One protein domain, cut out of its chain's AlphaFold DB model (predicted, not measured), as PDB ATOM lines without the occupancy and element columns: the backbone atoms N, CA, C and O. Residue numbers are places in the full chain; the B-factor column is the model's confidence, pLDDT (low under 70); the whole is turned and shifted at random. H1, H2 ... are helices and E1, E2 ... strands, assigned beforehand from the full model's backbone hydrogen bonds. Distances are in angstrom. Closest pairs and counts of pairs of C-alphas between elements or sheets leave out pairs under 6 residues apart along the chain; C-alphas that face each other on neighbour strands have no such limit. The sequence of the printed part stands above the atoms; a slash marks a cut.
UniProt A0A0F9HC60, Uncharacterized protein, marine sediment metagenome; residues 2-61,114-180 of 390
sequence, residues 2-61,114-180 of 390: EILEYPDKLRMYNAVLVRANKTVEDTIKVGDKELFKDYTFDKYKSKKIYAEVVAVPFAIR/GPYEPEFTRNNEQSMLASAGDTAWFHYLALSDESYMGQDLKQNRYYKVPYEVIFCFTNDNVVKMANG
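What this domain is: This is residues 2 to 61 and 114 to 180 of the 390 residues of an uncharacterized protein of marine sediment metagenome (UniProt A0A0F9HC60). With little regular structure, the model is built round one strongly twisted sheet of seven strands; the hairpin E2 and E3 lies far from it, and residues 114 to 119 stick out. Of 127 printed residues, 50 are in named elements, mostly strand: E1 E2 E3 E4 H1 E5 E6 E7 E8 E9. The sheet, antiparallel, runs E6 E7 E1 E4 E5 E8 E9. The whole is only just compact, close to loose: radius of gyration of the C-alphas 16.2 A, spans 52 by 39 by 39 A.

Where its parts are: E1, residues 15 to 20, begins at C-alpha 15 (216.400, 217.771, 253.442). E2 is 27 to 30, E3 33 to 36, E4 49 to 55 and 17.8 A long, H1 125 to 129, E5 135 to 138, E6 148 to 151, E7 157 to 162, E8 166 to 171. E9, 174 to 177, ends at C-alpha 177 (209.271, 212.313, 240.874).

How they stand to each other: E4 pairs with E1 over residues 52 to 55, N 19 and O 52 at 2.8 A, and with E5 over 49 to 52, N 51 and O 136 at 3.0 A. H1, its O i to N i+4 pair within hydrogen-bond range, only grazes the sheet with residues 126 to 129.

The domain as a whole: Residues 62 to 113 are not printed; C-alphas 61 and 114 are 34.3 A apart. The link E3 to E4 is long. Confidence is low, under 70, in 57 residues, among them 2 to 13.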
ATOM      1  N   GLU A   2     228.294 238.063 260.005       27.67
ATOM      2  CA  GLU A   2     227.851 237.266 261.155       27.67
ATOM      3  C   GLU A   2     226.896 236.195 260.637       27.67
ATOM      4  O   GLU A   2     225.761 236.480 260.266       27.67
ATOM      5  N   ILE A   3     227.391 234.965 260.544       34.69
ATOM      6  CA  ILE A   3     226.550 233.793 260.326       34.69
ATOM      7  C   ILE A   3     226.149 233.318 261.721       34.69
ATOM      8  O   ILE A   3     226.997 232.888 262.498       34.69
ATOM      9  N   LEU A   4     224.864 233.453 262.047       34.62
ATOM     10  CA  LEU A   4     224.280 232.929 263.279       34.62
ATOM     11  C   LEU A   4     224.454 231.404 263.304       34.62
ATOM     12  O   LEU A   4     223.864 230.685 262.496       34.62
ATOM     13  N   GLU A   5     225.288 230.908 264.216       39.25
ATOM     14  CA  GLU A   5     225.525 229.478 264.387       39.25
ATOM     15  C   GLU A   5     224.297 228.769 264.969       39.25
ATOM     16  O   GLU A   5     223.927 228.975 266.124       39.25
ATOM     17  N   TYR A   6     223.706 227.861 264.192       44.88
ATOM     18  CA  TYR A   6     222.721 226.886 264.672       44.88
ATOM     19  C   TYR A   6     223.230 225.454 264.425       44.88
ATOM     20  O   TYR A   6     222.807 224.805 263.462       44.88
ATOM     21  N   PRO A   7     224.136 224.930 265.274       45.56
ATOM     22  CA  PRO A   7     224.778 223.633 265.049       45.56
ATOM     23  C   PRO A   7     223.800 222.444 265.007       45.56
ATOM     24  O   PRO A   7     224.066 221.476 264.296       45.56
ATOM     25  N   ASP A   8     222.633 222.524 265.656       47.94
ATOM     26  CA  ASP A   8     221.637 221.438 265.627       47.94
ATOM     27  C   ASP A   8     220.628 221.532 264.462       47.94
ATOM     28  O   ASP A   8     220.089 220.507 264.038       47.94
ATOM     29  N   LYS A   9     220.429 222.711 263.845       47.03
ATOM     30  CA  LYS A   9     219.547 222.859 262.661       47.03
ATOM     31  C   LYS A   9     220.191 222.350 261.363       47.03
ATOM     32  O   LYS A   9     219.486 222.003 260.409       47.03
ATOM     33  N   LEU A  10     221.521 222.235 261.342       45.56
ATOM     34  CA  LEU A  10     222.319 221.811 260.185       45.56
ATOM     35  C   LEU A  10     222.343 220.301 259.934       45.56
ATOM     36  O   LEU A  10     222.905 219.866 258.929       45.56
ATOM     37  N   ARG A  11     221.703 219.481 260.775       52.97
ATOM     38  CA  ARG A  11     221.457 218.074 260.437       52.97
ATOM     39  C   ARG A  11     220.478 218.016 259.259       52.97
ATOM     40  O   ARG A  11     219.264 217.994 259.446       52.97
ATOM     41  N   MET A  12     221.008 218.043 258.037       55.31
ATOM     42  CA  MET A  12     220.260 217.926 256.779       55.31
ATOM     43  C   MET A  12     219.852 216.482 256.469       55.31
ATOM     44  O   MET A  12     219.566 216.167 255.321       55.31
ATOM     45  N   TYR A  13     219.819 215.582 257.457       63.62
ATOM     46  CA  TYR A  13     219.243 214.262 257.227       63.62
ATOM     47  C   TYR A  13     217.809 214.477 256.725       63.62
ATOM     48  O   TYR A  13     217.000 215.098 257.409       63.62
ATOM     49  N   ASN A  14     217.548 214.044 255.493       78.44
ATOM     50  CA  ASN A  14     216.261 214.145 254.808       78.44
ATOM     51  C   ASN A  14     215.822 215.554 254.342       78.44
ATOM     52  O   ASN A  14     214.626 215.779 254.163       78.44
ATOM     53  N   ALA A  15     216.745 216.482 254.061       88.81
ATOM     54  CA  ALA A  15     216.400 217.771 253.442       88.81
ATOM     55  C   ALA A  15     217.427 218.246 252.407       88.81
ATOM     56  O   ALA A  15     218.620 218.001 252.557       88.81
ATOM     57  N   VAL A  16     216.982 218.998 251.403       90.94
ATOM     58  CA  VAL A  16     217.864 219.742 250.490       90.94
ATOM     59  C   VAL A  16     217.978 221.198 250.927       90.94
ATOM     60  O   VAL A  16     217.039 221.771 251.482       90.94
ATOM     61  N   LEU A  17     219.129 221.812 250.659       92.44
ATOM     62  CA  LEU A  17     219.259 223.263 250.730       92.44
ATOM     63  C   LEU A  17     218.879 223.831 249.367       92.44
ATOM     64  O   LEU A  17     219.495 223.478 248.358       92.44
ATOM     65  N   VAL A  18     217.888 224.716 249.341       93.69
ATOM     66  CA  VAL A  18     217.442 225.376 248.114       93.69
ATOM     67  C   VAL A  18     217.717 226.870 248.157       93.69
ATOM     68  O   VAL A  18     217.637 227.499 249.214       93.69
ATOM     69  N   ARG A  19     218.008 227.438 246.992       93.06
ATOM     70  CA  ARG A  19     218.100 228.872 246.743       93.06
ATOM     71  C   ARG A  19     216.816 229.342 246.068       93.06
ATOM     72  O   ARG A  19     216.520 228.967 244.934       93.06
ATOM     73  N   ALA A  20     216.057 230.175 246.771       87.69
ATOM     74  CA  ALA A  20     214.819 230.763 246.274       87.69
ATOM     75  C   ALA A  20     215.064 232.243 245.939       87.69
ATOM     76  O   ALA A  20     214.970 233.109 246.805       87.69
ATOM     77  N   ASN A  21     215.395 232.533 244.674       67.56
ATOM     78  CA  ASN A  21     215.654 233.908 244.203       67.56
ATOM     79  C   ASN A  21     214.371 234.738 244.050       67.56
ATOM     80  O   ASN A  21     214.416 235.964 244.011       67.56
ATOM     81  N   LYS A  22     213.221 234.061 243.977       58.47
ATOM     82  CA  LYS A  22     211.882 234.632 244.083       58.47
ATOM     83  C   LYS A  22     211.053 233.680 244.941       58.47
ATOM     84  O   LYS A  22     210.615 232.643 244.447       58.47
ATOM     85  N   THR A  23     210.847 233.988 246.223       53.19
ATOM     86  CA  THR A  23     209.645 233.477 246.900       53.19
ATOM     87  C   THR A  23     208.475 233.931 246.036       53.19
ATOM     88  O   THR A  23     208.487 235.078 245.586       53.19
ATOM     89  N   VAL A  24     207.590 233.004 245.652       52.16
ATOM     90  CA  VAL A  24     206.497 233.274 244.703       52.16
ATOM     91  C   VAL A  24     205.931 234.649 244.964       52.16
ATOM     92  O   VAL A  24     205.563 234.899 246.100       52.16
ATOM     93  N   GLU A  25     205.920 235.503 243.932       49.34
ATOM     94  CA  GLU A  25     205.503 236.902 244.020       49.34
ATOM     95  C   GLU A  25     204.257 236.989 244.913       49.34
ATOM     96  O   GLU A  25     203.139 236.602 244.526       49.34
ATOM     97  N   ASP A  26     204.518 237.403 246.159       52.22
ATOM     98  CA  ASP A  26     203.548 237.520 247.248       52.22
ATOM     99  C   ASP A  26     202.496 238.569 246.903       52.22
ATOM    100  O   ASP A  26     201.453 238.659 247.543       52.22
ATOM    101  N   THR A  27     202.759 239.320 245.835       50.06
ATOM    102  CA  THR A  27     201.992 240.446 245.380       50.06
ATOM    103  C   THR A  27     201.501 240.252 243.947       50.06
ATOM    104  O   THR A  27     202.252 239.941 243.023       50.06
ATOM    105  N   ILE A  28     200.192 240.409 243.751       56.91
ATOM    106  CA  ILE A  28     199.593 240.607 242.426       56.91
ATOM    107  C   ILE A  28     199.322 242.104 242.287       56.91
ATOM    108  O   ILE A  28     198.698 242.700 243.166       56.91
ATOM    109  N   LYS A  29     199.747 242.711 241.175       53.72
ATOM    110  CA  LYS A  29     199.325 244.072 240.822       53.72
ATOM    111  C   LYS A  29     197.967 244.036 240.126       53.72
ATOM    112  O   LYS A  29     197.828 243.400 239.083       53.72
ATOM    113  N   VAL A  30     196.976 244.714 240.699       62.72
ATOM    114  CA  VAL A  30     195.643 244.912 240.107       62.72
ATOM    115  C   VAL A  30     195.405 246.415 239.988       62.72
ATOM    116  O   VAL A  30     195.050 247.080 240.963       62.72
ATOM    117  N   GLY A  31     195.663 246.961 238.797       80.00
ATOM    118  CA  GLY A  31     195.792 248.409 238.608       80.00
ATOM    119  C   GLY A  31     196.976 248.955 239.413       80.00
ATOM    120  O   GLY A  31     198.062 248.379 239.375       80.00
ATOM    121  N   ASP A  32     196.740 250.011 240.192       84.25
ATOM    122  CA  ASP A  32     197.758 250.649 241.044       84.25
ATOM    123  C   ASP A  32     197.903 249.994 242.427       84.25
ATOM    124  O   ASP A  32     198.686 250.449 243.260       84.25
ATOM    125  N   LYS A  33     197.127 248.939 242.712       47.06
ATOM    126  CA  LYS A  33     197.138 248.265 244.013       47.06
ATOM    127  C   LYS A  33     197.996 247.016 243.975       47.06
ATOM    128  O   LYS A  33     197.879 246.183 243.077       47.06
ATOM    129  N   GLU A  34     198.804 246.875 245.012       59.19
ATOM    130  CA  GLU A  34     199.576 245.679 245.287       59.19
ATOM    131  C   GLU A  34     198.803 244.825 246.305       59.19
ATOM    132  O   GLU A  34     198.589 245.239 247.443       59.19
ATOM    133  N   LEU A  35     198.287 243.674 245.867       54.25
ATOM    134  CA  LEU A  35     197.504 242.768 246.707       54.25
ATOM    135  C   LEU A  35     198.389 241.629 247.203       54.25
ATOM    136  O   LEU A  35     198.894 240.856 246.388       54.25
ATOM    137  N   PHE A  36     198.516 241.499 248.523       51.97
ATOM    138  CA  PHE A  36     199.131 240.333 249.149       51.97
ATOM    139  C   PHE A  36     198.200 239.127 249.011       51.97
ATOM    140  O   PHE A  36     197.010 239.224 249.321       51.97
ATOM    141  N   LYS A  37     198.711 237.995 248.522       55.34
ATOM    142  CA  LYS A  37     197.913 236.764 248.464       55.34
ATOM    143  C   LYS A  37     197.587 236.289 249.877       55.34
ATOM    144  O   LYS A  37     198.483 236.002 250.662       55.34
ATOM    145  N   ASP A  38     196.298 236.158 250.164       45.12
ATOM    146  CA  ASP A  38     195.812 235.508 251.373       45.12
ATOM    147  C   ASP A  38     195.902 233.981 251.210       45.12
ATOM    148  O   ASP A  38     195.162 233.361 250.443       45.12
ATOM    149  N   TYR A  39     196.848 233.374 251.926       48.12
ATOM    150  CA  TYR A  39     197.109 231.934 251.921       48.12
ATOM    151  C   TYR A  39     196.089 231.120 252.740       48.12
ATOM    152  O   TYR A  39     196.182 229.892 252.783       48.12
ATOM    153  N   THR A  40     195.093 231.759 253.367       41.91
ATOM    154  CA  THR A  40     193.975 231.051 254.018       41.91
ATOM    155  C   THR A  40     192.961 230.485 253.013       41.91
ATOM    156  O   THR A  40     192.139 229.639 253.370       41.91
ATOM    157  N   PHE A  41     193.050 230.877 251.737       45.00
ATOM    158  CA  PHE A  41     192.164 230.422 250.668       45.00
ATOM    159  C   PHE A  41     192.686 229.120 250.024       45.00
ATOM    160  O   PHE A  41     193.499 229.133 249.105       45.00
ATOM    161  N   ASP A  42     192.204 227.986 250.542       50.94
ATOM    162  CA  ASP A  42     192.470 226.605 250.099       50.94
ATOM    163  C   ASP A  42     193.960 226.218 250.007       50.94
ATOM    164  O   ASP A  42     194.594 226.234 248.946       50.94
ATOM    165  N   LYS A  43     194.494 225.761 251.148       47.22
ATOM    166  CA  LYS A  43     195.870 225.269 251.301       47.22
ATOM    167  C   LYS A  43     196.288 224.222 250.262       47.22
ATOM    168  O   LYS A  43     197.477 224.116 249.992       47.22
ATOM    169  N   TYR A  44     195.351 223.492 249.650       46.09
ATOM    170  CA  TYR A  44     195.643 222.466 248.644       46.09
ATOM    171  C   TYR A  44     195.636 222.994 247.195       46.09
ATOM    172  O   TYR A  44     196.112 222.300 246.294       46.09
ATOM    173  N   LYS A  45     195.150 224.223 246.956       48.78
ATOM    174  CA  LYS A  45     195.092 224.873 245.628       48.78
ATOM    175  C   LYS A  45     196.054 226.049 245.449       48.78
ATOM    176  O   LYS A  45     196.285 226.480 244.318       48.78
ATOM    177  N   SER A  46     196.631 226.576 246.526       49.56
ATOM    178  CA  SER A  46     197.617 227.666 246.468       49.56
ATOM    179  C   SER A  46     198.926 227.268 245.755       49.56
ATOM    180  O   SER A  46     199.392 226.131 245.837       49.56
ATOM    181  N   LYS A  47     199.490 228.229 245.007       56.09
ATOM    182  CA  LYS A  47     200.581 228.051 244.035       56.09
ATOM    183  C   LYS A  47     201.777 227.306 244.629       56.09
ATOM    184  O   LYS A  47     202.347 227.705 245.638       56.09
ATOM    185  N   LYS A  48     202.170 226.244 243.942       67.75
ATOM    186  CA  LYS A  48     203.359 225.453 244.251       67.75
ATOM    187  C   LYS A  48     204.576 226.199 243.738       67.75
ATOM    188  O   LYS A  48     204.497 226.893 242.723       67.75
ATOM    189  N   ILE A  49     205.674 226.072 244.462       77.31
ATOM    190  CA  ILE A  49     206.872 226.852 244.193       77.31
ATOM    191  C   ILE A  49     207.994 225.926 243.765       77.31
ATOM    192  O   ILE A  49     207.964 224.719 244.024       77.31
ATOM    193  N   TYR A  50     208.987 226.510 243.118       89.06
ATOM    194  CA  TYR A  50     210.206 225.814 242.777       89.06
ATOM    195  C   TYR A  50     211.415 226.635 243.202       89.06
ATOM    196  O   TYR A  50     211.361 227.864 243.260       89.06
ATOM    197  N   ALA A  51     212.499 225.943 243.520       92.31
ATOM    198  CA  ALA A  51     213.760 226.558 243.894       92.31
ATOM    199  C   ALA A  51     214.925 225.686 243.427       92.31
ATOM    200  O   ALA A  51     214.792 224.472 243.270       92.31
ATOM    201  N   GLU A  52     216.070 226.312 243.198       93.81
ATOM    202  CA  GLU A  52     217.281 225.614 242.779       93.81
ATOM    203  C   GLU A  52     217.901 224.888 243.975       93.81
ATOM    204  O   GLU A  52     218.128 225.491 245.023       93.81
ATOM    205  N   VAL A  53     218.203 223.605 243.828       93.75
ATOM    206  CA  VAL A  53     218.942 222.816 244.810       93.75
ATOM    207  C   VAL A  53     220.398 223.255 244.773       93.75
ATOM    208  O   VAL A  53     221.085 223.066 243.775       93.75
ATOM    209  N   VAL A  54     220.899 223.816 245.870       93.25
ATOM    210  CA  VAL A  54     222.305 224.239 245.974       93.25
ATOM    211  C   VAL A  54     223.168 223.222 246.709       93.25
ATOM    212  O   VAL A  54     224.371 223.158 246.476       93.25
ATOM    213  N   ALA A  55     222.568 222.412 247.583       90.19
ATOM    214  CA  ALA A  55     223.268 221.336 248.268       90.19
ATOM    215  C   ALA A  55     222.322 220.188 248.637       90.19
ATOM    216  O   ALA A  55     221.158 220.401 248.993       90.19
ATOM    217  N   VAL A  56     222.867 218.972 248.603       87.19
ATOM    218  CA  VAL A  56     222.211 217.733 249.038       87.19
ATOM    219  C   VAL A  56     222.936 217.154 250.265       87.19
ATOM    220  O   VAL A  56     224.152 217.340 250.389       87.19
ATOM    221  N   PRO A  57     222.241 216.434 251.167       72.81
ATOM    222  CA  PRO A  57     222.786 216.006 252.460       72.81
ATOM    223  C   PRO A  57     224.106 215.226 252.384       72.81
ATOM    224  O   PRO A  57     224.943 215.344 253.274       72.81
ATOM    225  N   PHE A  58     224.308 214.432 251.326       60.50
ATOM    226  CA  PHE A  58     225.483 213.564 251.173       60.50
ATOM    227  C   PHE A  58     226.727 214.259 250.601       60.50
ATOM    228  O   PHE A  58     227.817 213.687 250.648       60.50
ATOM    229  N   ALA A  59     226.602 215.495 250.111       45.94
ATOM    230  CA  ALA A  59     227.748 216.283 249.655       45.94
ATOM    231  C   ALA A  59     228.491 216.965 250.816       45.94
ATOM    232  O   ALA A  59     229.649 217.357 250.672       45.94
ATOM    233  N   ILE A  60     227.868 217.055 251.995       41.59
ATOM    234  CA  ILE A  60     228.503 217.583 253.201       41.59
ATOM    235  C   ILE A  60     229.148 216.404 253.926       41.59
ATOM    236  O   ILE A  60     228.619 215.881 254.908       41.59
ATOM    237  N   ARG A  61     230.300 215.936 253.423       34.69
ATOM    238  CA  ARG A  61     231.134 215.038 254.229       34.69
ATOM    239  C   ARG A  61     231.431 215.784 255.530       34.69
ATOM    240  O   ARG A  61     231.958 216.894 255.444       34.69
ATOM    241  N   GLY A 114     202.701 206.965 271.023       33.56
ATOM    242  CA  GLY A 114     201.878 206.439 269.926       33.56
ATOM    243  C   GLY A 114     202.442 205.108 269.405       33.56
ATOM    244  O   GLY A 114     203.661 204.988 269.324       33.56
ATOM    245  N   PRO A 115     201.614 204.120 269.014       31.38
ATOM    246  CA  PRO A 115     202.068 202.800 268.544       31.38
ATOM    247  C   PRO A 115     202.719 202.797 267.145       31.38
ATOM    248  O   PRO A 115     202.906 201.738 266.560       31.38
ATOM    249  N   TYR A 116     203.066 203.961 266.598       34.72
ATOM    250  CA  TYR A 116     203.710 204.105 265.297       34.72
ATOM    251  C   TYR A 116     204.852 205.122 265.425       34.72
ATOM    252  O   TYR A 116     204.652 206.323 265.249       34.72
ATOM    253  N   GLU A 117     206.058 204.653 265.749       34.22
ATOM    254  CA  GLU A 117     207.265 205.333 265.274       34.22
ATOM    255  C   GLU A 117     207.429 204.898 263.811       34.22
ATOM    256  O   GLU A 117     207.622 203.705 263.562       34.22
ATOM    257  N   PRO A 118     207.337 205.798 262.815       39.12
ATOM    258  CA  PRO A 118     207.871 205.475 261.510       39.12
ATOM    259  C   PRO A 118     209.370 205.304 261.732       39.12
ATOM    260  O   PRO A 118     210.072 206.274 262.033       39.12
ATOM    261  N   GLU A 119     209.867 204.076 261.618       37.81
ATOM    262  CA  GLU A 119     211.279 203.846 261.365       37.81
ATOM    263  C   GLU A 119     211.596 204.532 260.033       37.81
ATOM    264  O   GLU A 119     211.535 203.934 258.961       37.81
ATOM    265  N   PHE A 120     211.900 205.831 260.085       40.97
ATOM    266  CA  PHE A 120     212.570 206.544 259.014       40.97
ATOM    267  C   PHE A 120     213.983 205.969 258.943       40.97
ATOM    268  O   PHE A 120     214.964 206.558 259.405       40.97
ATOM    269  N   THR A 121     214.085 204.763 258.394       39.97
ATOM    270  CA  THR A 121     215.328 204.240 257.866       39.97
ATOM    271  C   THR A 121     215.912 205.312 256.957       39.97
ATOM    272  O   THR A 121     215.205 206.006 256.221       39.97
ATOM    273  N   ARG A 122     217.225 205.517 257.093       48.75
ATOM    274  CA  ARG A 122     218.046 206.418 256.279       48.75
ATOM    275  C   ARG A 122     217.990 205.968 254.815       48.75
ATOM    276  O   ARG A 122     218.951 205.393 254.312       48.75
ATOM    277  N   ASN A 123     216.868 206.169 254.136       49.47
ATOM    278  CA  ASN A 123     216.727 205.777 252.746       49.47
ATOM    279  C   ASN A 123     217.437 206.819 251.888       49.47
ATOM    280  O   ASN A 123     216.894 207.858 251.517       49.47
ATOM    281  N   ASN A 124     218.698 206.506 251.594       54.91
ATOM    282  CA  ASN A 124     219.586 207.275 250.731       54.91
ATOM    283  C   ASN A 124     219.018 207.461 249.313       54.91
ATOM    284  O   ASN A 124     219.461 208.363 248.611       54.91
ATOM    285  N   GLU A 125     218.033 206.669 248.889       60.81
ATOM    286  CA  GLU A 125     217.493 206.680 247.524       60.81
ATOM    287  C   GLU A 125     216.995 208.060 247.082       60.81
ATOM    288  O   GLU A 125     217.300 208.496 245.975       60.81
ATOM    289  N   GLN A 126     216.332 208.824 247.954       58.00
ATOM    290  CA  GLN A 126     215.906 210.180 247.584       58.00
ATOM    291  C   GLN A 126     217.047 211.185 247.537       58.00
ATOM    292  O   GLN A 126     217.050 212.081 246.692       58.00
ATOM    293  N   SER A 127     218.056 211.006 248.390       56.06
ATOM    294  CA  SER A 127     219.279 211.796 248.273       56.06
ATOM    295  C   SER A 127     220.035 211.520 246.973       56.06
ATOM    296  O   SER A 127     220.774 212.387 246.526       56.06
ATOM    297  N   MET A 128     219.796 210.367 246.333       60.59
ATOM    298  CA  MET A 128     220.330 210.042 245.007       60.59
ATOM    299  C   MET A 128     219.497 210.625 243.854       60.59
ATOM    300  O   MET A 128     219.992 210.689 242.732       60.59
ATOM    301  N   LEU A 129     218.253 211.061 244.096       77.75
ATOM    302  CA  LEU A 129     217.430 211.685 243.052       77.75
ATOM    303  C   LEU A 129     217.861 213.121 242.751       77.75
ATOM    304  O   LEU A 129     217.794 213.542 241.593       77.75
ATOM    305  N   ALA A 130     218.283 213.846 243.787       87.38
ATOM    306  CA  ALA A 130     218.621 215.258 243.705       87.38
ATOM    307  C   ALA A 130     220.122 215.476 243.490       87.38
ATOM    308  O   ALA A 130     220.957 214.878 244.167       87.38
ATOM    309  N   SER A 131     220.444 216.419 242.616       91.56
ATOM    310  CA  SER A 131     221.784 216.965 242.422       91.56
ATOM    311  C   SER A 131     221.781 218.476 242.643       91.56
ATOM    312  O   SER A 131     220.763 219.141 242.461       91.56
ATOM    313  N   ALA A 132     222.930 219.043 243.020       91.81
ATOM    314  CA  ALA A 132     223.086 220.494 242.982       91.81
ATOM    315  C   ALA A 132     222.889 220.995 241.537       91.81
ATOM    316  O   ALA A 132     223.396 220.382 240.598       91.81
ATOM    317  N   GLY A 133     222.135 222.080 241.374       92.56
ATOM    318  CA  GLY A 133     221.672 222.603 240.086       92.56
ATOM    319  C   GLY A 133     220.294 222.090 239.650       92.56
ATOM    320  O   GLY A 133     219.663 222.724 238.807       92.56
ATOM    321  N   ASP A 134     219.776 221.006 240.243       95.12
ATOM    322  CA  ASP A 134     218.399 220.576 239.981       95.12
ATOM    323  C   ASP A 134     217.407 221.644 240.466       95.12
ATOM    324  O   ASP A 134     217.650 222.371 241.427       95.12
ATOM    325  N   THR A 135     216.232 221.715 239.846       94.69
ATOM    326  CA  THR A 135     215.111 222.515 240.356       94.69
ATOM    327  C   THR A 135     214.163 221.622 241.151       94.69
ATOM    328  O   THR A 135     213.569 220.700 240.594       94.69
ATOM    329  N   ALA A 136     214.010 221.882 242.448       94.12
ATOM    330  CA  ALA A 136     213.060 221.188 243.313       94.12
ATOM    331  C   ALA A 136     211.685 221.859 243.248       94.12
ATOM    332  O   ALA A 136     211.598 223.077 243.388       94.12
ATOM    333  N   TRP A 137     210.620 221.070 243.099       93.06
ATOM    334  CA  TRP A 137     209.226 221.525 243.079       93.06
ATOM    335  C   TRP A 137     208.498 221.024 244.321       93.06
ATOM    336  O   TRP A 137     208.457 219.818 244.564       93.06
ATOM    337  N   PHE A 138     207.920 221.927 245.109       91.50
ATOM    338  CA  PHE A 138     207.394 221.591 246.434       91.50
ATOM    339  C   PHE A 138     206.274 222.532 246.892       91.50
ATOM    340  O   PHE A 138     205.926 223.521 246.234       91.50
ATOM    341  N   HIS A 139     205.663 222.190 248.024       85.94
ATOM    342  CA  HIS A 139     204.594 222.985 248.618       85.94
ATOM    343  C   HIS A 139     205.127 224.307 249.192       85.94
ATOM    344  O   HIS A 139     206.120 224.303 249.912       85.94
ATOM    345  N   TYR A 140     204.450 225.434 248.949       81.62
ATOM    346  CA  TYR A 140     204.934 226.755 249.384       81.62
ATOM    347  C   TYR A 140     205.156 226.862 250.901       81.62
ATOM    348  O   TYR A 140     206.110 227.502 251.330       81.62
ATOM    349  N   LEU A 141     204.333 226.168 251.698       83.50
ATOM    350  CA  LEU A 141     204.474 226.081 253.161       83.50
ATOM    351  C   LEU A 141     205.818 225.502 253.633       83.50
ATOM    352  O   LEU A 141     206.132 225.601 254.813       83.50
ATOM    353  N   ALA A 142     206.616 224.904 252.745       87.12
ATOM    354  CA  ALA A 142     207.968 224.477 253.085       87.12
ATOM    355  C   ALA A 142     208.929 225.660 253.307       87.12
ATOM    356  O   ALA A 142     209.988 225.479 253.913       87.12
ATOM    357  N   LEU A 143     208.598 226.857 252.807       88.19
ATOM    358  CA  LEU A 143     209.353 228.074 253.087       88.19
ATOM    359  C   LEU A 143     208.723 228.796 254.272       88.19
ATOM    360  O   LEU A 143     207.629 229.346 254.175       88.19
ATOM    361  N   SER A 144     209.435 228.791 255.389       85.00
ATOM    362  CA  SER A 144     209.050 229.445 256.631       85.00
ATOM    363  C   SER A 144     210.295 230.001 257.320       85.00
ATOM    364  O   SER A 144     211.428 229.678 256.948       85.00
ATOM    365  N   ASP A 145     210.100 230.800 258.365       81.88
ATOM    366  CA  ASP A 145     211.206 231.275 259.206       81.88
ATOM    367  C   ASP A 145     211.964 230.112 259.870       81.88
ATOM    368  O   ASP A 145     213.156 230.215 260.161       81.88
ATOM    369  N   GLU A 146     211.297 228.972 260.076       83.06
ATOM    370  CA  GLU A 146     211.918 227.768 260.631       83.06
ATOM    371  C   GLU A 146     212.847 227.076 259.633       83.06
ATOM    372  O   GLU A 146     213.862 226.503 260.047       83.06
ATOM    373  N   SER A 147     212.521 227.136 258.336       87.81
ATOM    374  CA  SER A 147     213.342 226.568 257.270       87.81
ATOM    375  C   SER A 147     214.375 227.544 256.709       87.81
ATOM    376  O   SER A 147     215.264 227.107 255.981       87.81
ATOM    377  N   TYR A 148     214.311 228.835 257.043       88.25
ATOM    378  CA  TYR A 148     215.274 229.835 256.583       88.25
ATOM    379  C   TYR A 148     216.680 229.588 257.149       88.25
ATOM    380  O   TYR A 148     216.885 229.455 258.355       88.25
ATOM    381  N   MET A 149     217.668 229.555 256.255       88.38
ATOM    382  CA  MET A 149     219.069 229.258 256.576       88.38
ATOM    383  C   MET A 149     219.996 230.468 256.404       88.38
ATOM    384  O   MET A 149     221.155 230.402 256.806       88.38
ATOM    385  N   GLY A 150     219.513 231.562 255.808       88.06
ATOM    386  CA  GLY A 150     220.289 232.784 255.590       88.06
ATOM    387  C   GLY A 150     220.156 233.354 254.179       88.06
ATOM    388  O   GLY A 150     219.359 232.889 253.359       88.06
ATOM    389  N   GLN A 151     220.946 234.390 253.899       91.25
ATOM    390  CA  GLN A 151     221.023 235.043 252.593       91.25
ATOM    391  C   GLN A 151     222.470 235.340 252.196       91.25
ATOM    392  O   GLN A 151     223.310 235.584 253.064       91.25
ATOM    393  N   ASP A 152     222.758 235.327 250.893       86.94
ATOM    394  CA  ASP A 152     224.070 235.722 250.368       86.94
ATOM    395  C   ASP A 152     224.174 237.244 250.134       86.94
ATOM    396  O   ASP A 152     223.229 238.008 250.331       86.94
ATOM    397  N   LEU A 153     225.350 237.700 249.686       86.69
ATOM    398  CA  LEU A 153     225.606 239.112 249.363       86.69
ATOM    399  C   LEU A 153     224.770 239.632 248.182       86.69
ATOM    400  O   LEU A 153     224.621 240.842 248.026       86.69
ATOM    401  N   LYS A 154     224.231 238.734 247.353       86.69
ATOM    402  CA  LYS A 154     223.333 239.052 246.238       86.69
ATOM    403  C   LYS A 154     221.861 239.021 246.668       86.69
ATOM    404  O   LYS A 154     220.990 239.106 245.811       86.69
ATOM    405  N   GLN A 155     221.592 238.925 247.975       86.00
ATOM    406  CA  GLN A 155     220.259 238.841 248.577       86.00
ATOM    407  C   GLN A 155     219.470 237.579 248.191       86.00
ATOM    408  O   GLN A 155     218.253 237.526 248.380       86.00
ATOM    409  N   ASN A 156     220.139 236.530 247.702       86.00
ATOM    410  CA  ASN A 156     219.485 235.248 247.472       86.00
ATOM    411  C   ASN A 156     219.190 234.590 248.818       86.00
ATOM    412  O   ASN A 156     220.080 234.493 249.664       86.00
ATOM    413  N   ARG A 157     217.958 234.117 249.013       88.38
ATOM    414  CA  ARG A 157     217.525 233.468 250.256       88.38
ATOM    415  C   ARG A 157     217.665 231.955 250.161       88.38
ATOM    416  O   ARG A 157     217.317 231.354 249.142       88.38
ATOM    417  N   TYR A 158     218.126 231.350 251.248       90.31
ATOM    418  CA  TYR A 158     218.365 229.918 251.345       90.31
ATOM    419  C   TYR A 158     217.431 229.285 252.361       90.31
ATOM    420  O   TYR A 158     217.271 229.800 253.468       90.31
ATOM    421  N   TYR A 159     216.849 228.147 251.992       92.12
ATOM    422  CA  TYR A 159     215.917 227.417 252.842       92.12
ATOM    423  C   TYR A 159     216.238 225.927 252.860       92.12
ATOM    424  O   TYR A 159     216.668 225.352 251.860       92.12
ATOM    425  N   LYS A 160     216.008 225.297 254.006       92.38
ATOM    426  CA  LYS A 160     216.083 223.853 254.201       92.38
ATOM    427  C   LYS A 160     214.719 223.243 253.895       92.38
ATOM    428  O   LYS A 160     213.796 223.377 254.689       92.38
ATOM    429  N   VAL A 161     214.598 222.547 252.771       91.69
ATOM    430  CA  VAL A 161     213.338 221.931 252.338       91.69
ATOM    431  C   VAL A 161     213.401 220.421 252.572       91.69
ATOM    432  O   VAL A 161     214.245 219.752 251.966       91.69
ATOM    433  N   PRO A 162     212.547 219.864 253.448       89.56
ATOM    434  CA  PRO A 162     212.465 218.422 253.657       89.56
ATOM    435  C   PRO A 162     212.083 217.682 252.371       89.56
ATOM    436  O   PRO A 162     211.233 218.144 251.615       89.56
ATOM    437  N   TYR A 163     212.657 216.504 252.130       86.81
ATOM    438  CA  TYR A 163     212.286 215.697 250.959       86.81
ATOM    439  C   TYR A 163     210.800 215.286 250.964       86.81
ATOM    440  O   TYR A 163     210.182 215.186 249.908       86.81
ATOM    441  N   GLU A 164     210.199 215.120 252.146       84.94
ATOM    442  CA  GLU A 164     208.782 214.765 252.340       84.94
ATOM    443  C   GLU A 164     207.771 215.808 251.829       84.94
ATOM    444  O   GLU A 164     206.577 215.529 251.736       84.94
ATOM    445  N   VAL A 165     208.216 217.012 251.476       88.06
ATOM    446  CA  VAL A 165     207.347 218.038 250.877       88.06
ATOM    447  C   VAL A 165     207.691 218.319 249.416       88.06
ATOM    448  O   VAL A 165     207.046 219.165 248.791       88.06
ATOM    449  N   ILE A 166     208.677 217.608 248.857       91.88
ATOM    450  CA  ILE A 166     209.112 217.740 247.466       91.88
ATOM    451  C   ILE A 166     208.350 216.752 246.592       91.88
ATOM    452  O   ILE A 166     208.348 215.550 246.835       91.88
ATOM    453  N   PHE A 167     207.720 217.279 245.547       92.62
ATOM    454  CA  PHE A 167     206.969 216.494 244.573       92.62
ATOM    455  C   PHE A 167     207.898 215.877 243.532       92.62
ATOM    456  O   PHE A 167     207.759 214.711 243.174       92.62
ATOM    457  N   CYS A 168     208.840 216.670 243.020       94.50
ATOM    458  CA  CYS A 168     209.802 216.228 242.021       94.50
ATOM    459  C   CYS A 168     211.029 217.140 241.952       94.50
ATOM    460  O   CYS A 168     210.997 218.301 242.369       94.50
ATOM    461  N   PHE A 169     212.079 216.621 241.327       95.06
ATOM    462  CA  PHE A 169     213.238 217.370 240.861       95.06
ATOM    463  C   PHE A 169     213.225 217.427 239.337       95.06
ATOM    464  O   PHE A 169     212.830 216.461 238.683       95.06
ATOM    465  N   THR A 170     213.666 218.541 238.764       94.69
ATOM    466  CA  THR A 170     213.798 218.680 237.313       94.69
ATOM    467  C   THR A 170     215.171 219.181 236.910       94.69
ATOM    468  O   THR A 170     215.673 220.127 237.517       94.69
ATOM    469  N   ASN A 171     215.731 218.596 235.855       93.88
ATOM    470  CA  ASN A 171     217.004 218.995 235.256       93.88
ATOM    471  C   ASN A 171     216.942 218.736 233.745       93.88
ATOM    472  O   ASN A 171     216.572 217.634 233.354       93.88
ATOM    473  N   ASP A 172     217.205 219.745 232.910       89.94
ATOM    474  CA  ASP A 172     217.224 219.629 231.441       89.94
ATOM    475  C   ASP A 172     216.038 218.841 230.842       89.94
ATOM    476  O   ASP A 172     216.199 217.926 230.037       89.94
ATOM    477  N   ASN A 173     214.811 219.202 231.235       88.44
ATOM    478  CA  ASN A 173     213.548 218.540 230.844       88.44
ATOM    479  C   ASN A 173     213.329 217.109 231.373       88.44
ATOM    480  O   ASN A 173     212.311 216.490 231.058       88.44
ATOM    481  N   VAL A 174     214.231 216.583 232.197       93.19
ATOM    482  CA  VAL A 174     214.034 215.318 232.908       93.19
ATOM    483  C   VAL A 174     213.304 215.593 234.216       93.19
ATOM    484  O   VAL A 174     213.803 216.334 235.062       93.19
ATOM    485  N   VAL A 175     212.139 214.969 234.396       93.19
ATOM    486  CA  VAL A 175     211.352 215.026 235.636       93.19
ATOM    487  C   VAL A 175     211.599 213.760 236.455       93.19
ATOM    488  O   VAL A 175     211.327 212.649 236.002       93.19
ATOM    489  N   LYS A 176     212.105 213.932 237.677       93.94
ATOM    490  CA  LYS A 176     212.320 212.869 238.663       93.94
ATOM    491  C   LYS A 176     211.336 213.059 239.809       93.94
ATOM    492  O   LYS A 176     211.534 213.914 240.672       93.94
ATOM    493  N   MET A 177     210.261 212.286 239.801       93.75
ATOM    494  CA  MET A 177     209.271 212.313 240.874       93.75
ATOM    495  C   MET A 177     209.891 211.829 242.199       93.75
ATOM    496  O   MET A 177     210.737 210.934 242.206       93.75
ATOM    497  N   ALA A 178     209.489 212.433 243.315       90.50
ATOM    498  CA  ALA A 178     210.037 212.182 244.647       90.50
ATOM    499  C   ALA A 178     208.920 211.871 245.652       90.50
ATOM    500  O   ALA A 178     207.758 212.174 245.396       90.50
ATOM    501  N   ASN A 179     209.265 211.277 246.797       85.81
ATOM    502  CA  ASN A 179     208.355 211.090 247.932       85.81
ATOM    503  C   ASN A 179     207.012 210.426 247.585       85.81
ATOM    504  O   ASN A 179     205.942 210.887 247.979       85.81
ATOM    505  N   GLY A 180     207.061 209.363 246.781       88.19
ATOM    506  CA  GLY A 180     205.859 208.651 246.355       88.19
ATOM    507  C   GLY A 180     204.866 209.521 245.580       88.19
ATOM    508  O   GLY A 180     203.723 209.110 245.393       88.19
TER     509      GLY A 180